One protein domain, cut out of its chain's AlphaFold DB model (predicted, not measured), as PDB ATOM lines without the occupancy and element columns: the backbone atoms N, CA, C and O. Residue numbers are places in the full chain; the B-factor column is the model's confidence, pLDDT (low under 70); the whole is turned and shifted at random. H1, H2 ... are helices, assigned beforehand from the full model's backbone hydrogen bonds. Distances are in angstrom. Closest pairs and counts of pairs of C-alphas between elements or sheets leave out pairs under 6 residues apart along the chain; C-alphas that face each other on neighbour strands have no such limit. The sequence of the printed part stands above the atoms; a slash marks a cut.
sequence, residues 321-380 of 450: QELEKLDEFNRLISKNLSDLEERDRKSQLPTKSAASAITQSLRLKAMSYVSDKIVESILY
ATOM      1  N   GLN A 321     -36.865 -26.429  33.157       75.94
ATOM      2  CA  GLN A 321     -35.731 -27.097  32.510       75.94
ATOM      3  C   GLN A 321     -35.432 -28.486  33.094       75.94
ATOM      4  O   GLN A 321     -34.962 -29.370  32.380       75.94
ATOM      5  N   GLU A 322     -35.669 -28.700  34.388       71.62
ATOM      6  CA  GLU A 322     -35.517 -30.017  35.016       71.62
ATOM      7  C   GLU A 322     -36.659 -30.950  34.625       71.62
ATOM      8  O   GLU A 322     -36.423 -32.137  34.397       71.62
ATOM      9  N   LEU A 323     -37.867 -30.403  34.474       81.12
ATOM     10  CA  LEU A 323     -39.020 -31.148  33.981       81.12
ATOM     11  C   LEU A 323     -38.812 -31.596  32.523       81.12
ATOM     12  O   LEU A 323     -39.057 -32.753  32.196       81.12
ATOM     13  N   GLU A 324     -38.252 -30.725  31.676       83.94
ATOM     14  CA  GLU A 324     -37.906 -31.058  30.287       83.94
ATOM     15  C   GLU A 324     -36.824 -32.150  30.198       83.94
ATOM     16  O   GLU A 324     -36.955 -33.092  29.415       83.94
ATOM     17  N   LYS A 325     -35.791 -32.094  31.052       81.38
ATOM     18  CA  LYS A 325     -34.759 -33.145  31.136       81.38
ATOM     19  C   LYS A 325     -35.323 -34.480  31.623       81.38
ATOM     20  O   LYS A 325     -34.893 -35.535  31.154       81.38
ATOM     21  N   LEU A 326     -36.272 -34.449  32.559       78.94
ATOM     22  CA  LEU A 326     -36.947 -35.648  33.050       78.94
ATOM     23  C   LEU A 326     -37.820 -36.277  31.953       78.94
ATOM     24  O   LEU A 326     -37.793 -37.495  31.769       78.94
ATOM     25  N   ASP A 327     -38.523 -35.457  31.174       83.56
ATOM     26  CA  ASP A 327     -39.310 -35.908  30.026       83.56
ATOM     27  C   ASP A 327     -38.434 -36.468  28.895       83.56
ATOM     28  O   ASP A 327     -38.769 -37.500  28.303       83.56
ATOM     29  N   GLU A 328     -37.285 -35.850  28.612       86.06
ATOM     30  CA  GLU A 328     -36.316 -36.359  27.637       86.06
ATOM     31  C   GLU A 328     -35.734 -37.713  28.075       86.06
ATOM     32  O   GLU A 328     -35.657 -38.658  27.280       86.06
ATOM     33  N   PHE A 329     -35.408 -37.853  29.362       79.38
ATOM     34  CA  PHE A 329     -34.946 -39.112  29.942       79.38
ATOM     35  C   PHE A 329     -36.014 -40.212  29.867       79.38
ATOM     36  O   PHE A 329     -35.719 -41.336  29.448       79.38
ATOM     37  N   ASN A 330     -37.269 -39.887  30.186       75.44
ATOM     38  CA  ASN A 330     -38.389 -40.822  30.079       75.44
ATOM     39  C   ASN A 330     -38.613 -41.271  28.627       75.44
ATOM     40  O   ASN A 330     -38.775 -42.466  28.371       75.44
ATOM     41  N   ARG A 331     -38.520 -40.353  27.655       84.38
ATOM     42  CA  ARG A 331     -38.576 -40.695  26.222       84.38
ATOM     43  C   ARG A 331     -37.436 -41.623  25.801       84.38
ATOM     44  O   ARG A 331     -37.668 -42.554  25.027       84.38
ATOM     45  N   LEU A 332     -36.224 -41.411  26.316       83.00
ATOM     46  CA  LEU A 332     -35.067 -42.259  26.021       83.00
ATOM     47  C   LEU A 332     -35.234 -43.674  26.597       83.00
ATOM     48  O   LEU A 332     -34.902 -44.653  25.926       83.00
ATOM     49  N   ILE A 333     -35.787 -43.797  27.807       79.69
ATOM     50  CA  ILE A 333     -36.123 -45.094  28.412       79.69
ATOM     51  C   ILE A 333     -37.171 -45.822  27.572       79.69
ATOM     52  O   ILE A 333     -36.958 -46.984  27.217       79.69
ATOM     53  N   SER A 334     -38.268 -45.151  27.211       81.56
ATOM     54  CA  SER A 334     -39.330 -45.750  26.399       81.56
ATOM     55  C   SER A 334     -38.821 -46.215  25.034       81.56
ATOM     56  O   SER A 334     -39.152 -47.321  24.614       81.56
ATOM     57  N   LYS A 335     -37.959 -45.425  24.380       88.19
ATOM     58  CA  LYS A 335     -37.334 -45.794  23.102       88.19
ATOM     59  C   LYS A 335     -36.406 -47.007  23.233       88.19
ATOM     60  O   LYS A 335     -36.454 -47.921  22.417       88.19
ATOM     61  N   ASN A 336     -35.579 -47.050  24.276       80.94
ATOM     62  CA  ASN A 336     -34.684 -48.188  24.496       80.94
ATOM     63  C   ASN A 336     -35.457 -49.474  24.823       80.94
ATOM     64  O   ASN A 336     -35.046 -50.549  24.394       80.94
ATOM     65  N   LEU A 337     -36.576 -49.374  25.550       79.69
ATOM     66  CA  LEU A 337     -37.475 -50.502  25.807       79.69
ATOM     67  C   LEU A 337     -38.132 -51.005  24.518       79.69
ATOM     68  O   LEU A 337     -38.108 -52.211  24.276       79.69
ATOM     69  N   SER A 338     -38.639 -50.110  23.663       81.94
ATOM     70  CA  SER A 338     -39.232 -50.509  22.381       81.94
ATOM     71  C   SER A 338     -38.212 -51.159  21.445       81.94
ATOM     72  O   SER A 338     -38.510 -52.185  20.835       81.94
ATOM     73  N   ASP A 339     -36.986 -50.633  21.384       83.69
ATOM     74  CA  ASP A 339     -35.910 -51.204  20.562       83.69
ATOM     75  C   ASP A 339     -35.475 -52.589  21.081       83.69
ATOM     76  O   ASP A 339     -35.106 -53.472  20.298       83.69
ATOM     77  N   LEU A 340     -35.525 -52.804  22.402       73.19
ATOM     78  CA  LEU A 340     -35.231 -54.096  23.022       73.19
ATOM     79  C   LEU A 340     -36.338 -55.120  22.736       73.19
ATOM     80  O   LEU A 340     -36.029 -56.256  22.379       73.19
ATOM     81  N   GLU A 341     -37.608 -54.720  22.838       79.44
ATOM     82  CA  GLU A 341     -38.757 -55.566  22.492       79.44
ATOM     83  C   GLU A 341     -38.780 -55.920  21.001       79.44
ATOM     84  O   GLU A 341     -39.087 -57.057  20.634       79.44
ATOM     85  N   GLU A 342     -38.417 -54.983  20.122       83.50
ATOM     86  CA  GLU A 342     -38.330 -55.245  18.686       83.50
ATOM     87  C   GLU A 342     -37.170 -56.196  18.352       83.50
ATOM     88  O   GLU A 342     -37.316 -57.071  17.490       83.50
ATOM     89  N   ARG A 343     -36.036 -56.090  19.060       74.94
ATOM     90  CA  ARG A 343     -34.941 -57.069  18.957       74.94
ATOM     91  C   ARG A 343     -35.366 -58.450  19.446       74.94
ATOM     92  O   ARG A 343     -35.086 -59.413  18.740       74.94
ATOM     93  N   ASP A 344     -36.079 -58.540  20.568       67.12
ATOM     94  CA  ASP A 344     -36.568 -59.812  21.124       67.12
ATOM     95  C   ASP A 344     -37.620 -60.461  20.203       67.12
ATOM     96  O   ASP A 344     -37.614 -61.673  20.003       67.12
ATOM     97  N   ARG A 345     -38.464 -59.661  19.528       75.69
ATOM     98  CA  ARG A 345     -39.380 -60.153  18.478       75.69
ATOM     99  C   ARG A 345     -38.650 -60.671  17.236       75.69
ATOM    100  O   ARG A 345     -39.133 -61.609  16.603       75.69
ATOM    101  N   LYS A 346     -37.520 -60.061  16.857       80.56
ATOM    102  CA  LYS A 346     -36.721 -60.468  15.685       80.56
ATOM    103  C   LYS A 346     -35.799 -61.653  15.982       80.56
ATOM    104  O   LYS A 346     -35.519 -62.438  15.076       80.56
ATOM    105  N   SER A 347     -35.356 -61.833  17.224       61.81
ATOM    106  CA  SER A 347     -34.618 -63.021  17.649       61.81
ATOM    107  C   SER A 347     -35.589 -64.112  18.102       61.81
ATOM    108  O   SER A 347     -36.019 -64.126  19.247       61.81
ATOM    109  N   GLN A 348     -35.932 -65.059  17.224       47.66
ATOM    110  CA  GLN A 348     -36.727 -66.254  17.565       47.66
ATOM    111  C   GLN A 348     -35.973 -67.231  18.503       47.66
ATOM    112  O   GLN A 348     -35.773 -68.400  18.178       47.66
ATOM    113  N   LEU A 349     -35.530 -66.776  19.675       56.38
ATOM    114  CA  LEU A 349     -34.900 -67.585  20.718       56.38
ATOM    115  C   LEU A 349     -35.521 -67.232  22.079       56.38
ATOM    116  O   LEU A 349     -35.758 -66.062  22.365       56.38
ATOM    117  N   PRO A 350     -35.810 -68.216  22.949       47.75
ATOM    118  CA  PRO A 350     -36.541 -67.974  24.182       47.75
ATOM    119  C   PRO A 350     -35.590 -67.406  25.246       47.75
ATOM    120  O   PRO A 350     -35.021 -68.154  26.041       47.75
ATOM    121  N   THR A 351     -35.411 -66.084  25.284       51.50
ATOM    122  CA  THR A 351     -34.548 -65.406  26.274       51.50
ATOM    123  C   THR A 351     -35.275 -64.357  27.117       51.50
ATOM    124  O   THR A 351     -34.711 -63.319  27.453       51.50
ATOM    125  N   LYS A 352     -36.488 -64.669  27.596       51.19
ATOM    126  CA  LYS A 352     -37.216 -63.834  28.580       51.19
ATOM    127  C   LYS A 352     -36.400 -63.519  29.852       51.19
ATOM    128  O   LYS A 352     -36.623 -62.506  30.501       51.19
ATOM    129  N   SER A 353     -35.417 -64.357  30.197       56.38
ATOM    130  CA  SER A 353     -34.539 -64.162  31.361       56.38
ATOM    131  C   SER A 353     -33.471 -63.078  31.170       56.38
ATOM    132  O   SER A 353     -33.065 -62.470  32.158       56.38
ATOM    133  N   ALA A 354     -32.990 -62.843  29.946       56.12
ATOM    134  CA  ALA A 354     -31.887 -61.909  29.705       56.12
ATOM    135  C   ALA A 354     -32.384 -60.460  29.641       56.12
ATOM    136  O   ALA A 354     -31.803 -59.585  30.280       56.12
ATOM    137  N   ALA A 355     -33.511 -60.225  28.960       58.84
ATOM    138  CA  ALA A 355     -34.156 -58.915  28.918       58.84
ATOM    139  C   ALA A 355     -34.560 -58.443  30.325       58.84
ATOM    140  O   ALA A 355     -34.253 -57.320  30.708       58.84
ATOM    141  N   SER A 356     -35.137 -59.329  31.147       66.19
ATOM    142  CA  SER A 356     -35.488 -59.010  32.540       66.19
ATOM    143  C   SER A 356     -34.271 -58.623  33.389       66.19
ATOM    144  O   SER A 356     -34.348 -57.672  34.165       66.19
ATOM    145  N   ALA A 357     -33.145 -59.330  33.247       63.09
ATOM    146  CA  ALA A 357     -31.922 -59.028  33.992       63.09
ATOM    147  C   ALA A 357     -31.295 -57.691  33.557       63.09
ATOM    148  O   ALA A 357     -30.842 -56.913  34.397       63.09
ATOM    149  N   ILE A 358     -31.329 -57.381  32.256       69.69
ATOM    150  CA  ILE A 358     -30.839 -56.103  31.720       69.69
ATOM    151  C   ILE A 358     -31.717 -54.950  32.218       69.69
ATOM    152  O   ILE A 358     -31.185 -53.967  32.736       69.69
ATOM    153  N   THR A 359     -33.044 -55.089  32.168       69.00
ATOM    154  CA  THR A 359     -33.984 -54.072  32.665       69.00
ATOM    155  C   THR A 359     -33.810 -53.812  34.162       69.00
ATOM    156  O   THR A 359     -33.783 -52.657  34.586       69.00
ATOM    157  N   GLN A 360     -33.616 -54.858  34.971       63.78
ATOM    158  CA  GLN A 360     -33.331 -54.701  36.401       63.78
ATOM    159  C   GLN A 360     -31.986 -54.005  36.651       63.78
ATOM    160  O   GLN A 360     -31.907 -53.118  37.500       63.78
ATOM    161  N   SER A 361     -30.950 -54.333  35.873       71.31
ATOM    162  CA  SER A 361     -29.636 -53.686  35.997       71.31
ATOM    163  C   SER A 361     -29.672 -52.193  35.641       71.31
ATOM    164  O   SER A 361     -29.073 -51.374  36.339       71.31
ATOM    165  N   LEU A 362     -30.435 -51.813  34.608       71.06
ATOM    166  CA  LEU A 362     -30.629 -50.417  34.210       71.06
ATOM    167  C   LEU A 362     -31.439 -49.638  35.248       71.06
ATOM    168  O   LEU A 362     -31.091 -48.500  35.557       71.06
ATOM    169  N   ARG A 363     -32.468 -50.259  35.839       69.19
ATOM    170  CA  ARG A 363     -33.276 -49.648  36.904       69.19
ATOM    171  C   ARG A 363     -32.448 -49.367  38.160       69.19
ATOM    172  O   ARG A 363     -32.539 -48.272  38.704       69.19
ATOM    173  N   LEU A 364     -31.595 -50.308  38.572       69.38
ATOM    174  CA  LEU A 364     -30.677 -50.115  39.702       69.38
ATOM    175  C   LEU A 364     -29.647 -49.012  39.420       69.38
ATOM    176  O   LEU A 364     -29.376 -48.185  40.287       69.38
ATOM    177  N   LYS A 365     -29.121 -48.943  38.191       73.62
ATOM    178  CA  LYS A 365     -28.172 -47.894  37.793       73.62
ATOM    179  C   LYS A 365     -28.817 -46.504  37.751       73.62
ATOM    180  O   LYS A 365     -28.189 -45.534  38.167       73.62
ATOM    181  N   ALA A 366     -30.073 -46.410  37.313       65.56
ATOM    182  CA  ALA A 366     -30.845 -45.168  37.350       65.56
ATOM    183  C   ALA A 366     -31.136 -44.719  38.792       65.56
ATOM    184  O   ALA A 366     -30.973 -43.545  39.111       65.56
ATOM    185  N   MET A 367     -31.495 -45.649  39.682       60.81
ATOM    186  CA  MET A 367     -31.704 -45.350  41.104       60.81
ATOM    187  C   MET A 367     -30.417 -44.888  41.800       60.81
ATOM    188  O   MET A 367     -30.467 -43.942  42.580       60.81
ATOM    189  N   SER A 368     -29.268 -45.493  41.475       71.56
ATOM    190  CA  SER A 368     -27.956 -45.026  41.949       71.56
ATOM    191  C   SER A 368     -27.679 -43.593  41.496       71.56
ATOM    192  O   SER A 368     -27.343 -42.754  42.319       71.56
ATOM    193  N   TYR A 369     -27.903 -43.283  40.216       72.25
ATOM    194  CA  TYR A 369     -27.678 -41.940  39.675       72.25
ATOM    195  C   TYR A 369     -28.569 -40.872  40.331       72.25
ATOM    196  O   TYR A 369     -28.102 -39.780  40.647       72.25
ATOM    197  N   VAL A 370     -29.848 -41.186  40.565       69.81
ATOM    198  CA  VAL A 370     -30.773 -40.285  41.275       69.81
ATOM    199  C   VAL A 370     -30.334 -40.089  42.727       69.81
ATOM    200  O   VAL A 370     -30.331 -38.960  43.208       69.81
ATOM    201  N   SER A 371     -29.910 -41.159  43.406       64.19
ATOM    202  CA  SER A 371     -29.374 -41.078  44.769       64.19
ATOM    203  C   SER A 371     -28.128 -40.193  44.834       64.19
ATOM    204  O   SER A 371     -28.050 -39.326  45.700       64.19
ATOM    205  N   ASP A 372     -27.191 -40.356  43.899       65.00
ATOM    206  CA  ASP A 372     -25.968 -39.550  43.834       65.00
ATOM    207  C   ASP A 372     -26.292 -38.069  43.592       65.00
ATOM    208  O   ASP A 372     -25.706 -37.199  44.231       65.00
ATOM    209  N   LYS A 373     -27.285 -37.767  42.741       69.00
ATOM    210  CA  LYS A 373     -27.728 -36.388  42.482       69.00
ATOM    211  C   LYS A 373     -28.450 -35.739  43.661       69.00
ATOM    212  O   LYS A 373     -28.280 -34.542  43.874       69.00
ATOM    213  N   ILE A 374     -29.220 -36.507  44.431       65.19
ATOM    214  CA  ILE A 374     -29.838 -36.033  45.680       65.19
ATOM    215  C   ILE A 374     -28.758 -35.759  46.733       65.19
ATOM    216  O   ILE A 374     -28.804 -34.749  47.429       65.19
ATOM    217  N   VAL A 375     -27.756 -36.629  46.841       64.00
ATOM    218  CA  VAL A 375     -26.626 -36.422  47.756       64.00
ATOM    219  C   VAL A 375     -25.806 -35.195  47.342       64.00
ATOM    220  O   VAL A 375     -25.442 -34.390  48.196       64.00
ATOM    221  N   GLU A 376     -25.573 -34.997  46.045       61.84
ATOM    222  CA  GLU A 376     -24.868 -33.827  45.510       61.84
ATOM    223  C   GLU A 376     -25.633 -32.515  45.768       61.84
ATOM    224  O   GLU A 376     -25.013 -31.527  46.153       61.84
ATOM    225  N   SER A 377     -26.969 -32.502  45.646       61.31
ATOM    226  CA  SER A 377     -27.783 -31.308  45.929       61.31
ATOM    227  C   SER A 377     -27.896 -30.976  47.422       61.31
ATOM    228  O   SER A 377     -28.060 -29.809  47.777       61.31
ATOM    229  N   ILE A 378     -27.765 -31.978  48.299       61.34
ATOM    230  CA  ILE A 378     -27.687 -31.788  49.756       61.34
ATOM    231  C   ILE A 378     -26.292 -31.292  50.171       61.34
ATOM    232  O   ILE A 378     -26.180 -30.435  51.046       61.34
ATOM    233  N   LEU A 379     -25.230 -31.819  49.553       54.78
ATOM    234  CA  LEU A 379     -23.841 -31.464  49.874       54.78
ATOM    235  C   LEU A 379     -23.420 -30.100  49.312       54.78
ATOM    236  O   LEU A 379     -22.580 -29.433  49.916       54.78
ATOM    237  N   TYR A 380     -23.997 -29.683  48.185       69.31
ATOM    238  CA  TYR A 380     -23.682 -28.423  47.514       69.31
ATOM    239  C   TYR A 380     -24.972 -27.650  47.210       69.31
ATOM    240  O   TYR A 380     -25.417 -27.612  46.059       69.31
TER     241      TYR A 380
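This is residues 321 to 380 of the 450 residues of an uncharacterized protein of Babjeviella inositovora NRRL Y-12698 (UniProt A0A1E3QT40). Two long helices, H1 and H2, run side by side in opposite ways as a narrow, open V, with the chain turning back through residues 347 to 351 at the closed end. The two arms come near each other close to that turn and spread toward the other end, where residues 321 to 332 of H1 and 363 to 379 of H2 stand free. The printed part has 60 residues, with H1 then H2 along the chain and no named strand, and its class is all helix. It is only just loose, close to extended, with a radius of gyration of the C-alphas of 15.2 A, and its outline is a rod of 50 by 22 by 8 A.

Find C-alpha 321 at (-35.731, -27.097, 32.510); from there H1, residues 321 to 346, runs 37.4 A to C-alpha 346 at (-36.721, -60.468, 15.685). Pass the five residues of the link and H2, residues 352 to 379, takes you 41.0 A to C-alpha 379 at (-23.841, -31.464, 49.874).

Look at Leu 340 and Ala 355, whose C-alphas, 7.7 A apart, are the closest of H1 and H2. The two helices are close but not clearly touching, with 1 pair of C-alphas within 8 A. They run opposite ways at a shallow tilt of 13 degrees, with their centres 14.7 A apart. In H1 every O i to N i+4 pair is within hydrogen-bond range; in H2 23 of 24 are.

The two C-alphas farthest apart are those of Gln 348 and Tyr 380, at 50.0 A, while those of Gln 321 and Tyr 380 are 19.3 A apart. The printed part has no cut, and the link from H1 to H2 is tight. The mean pLDDT of the printed part is 70.4; look for values under 70 at 30 residues, among them 347 to 360 and 370 to 380.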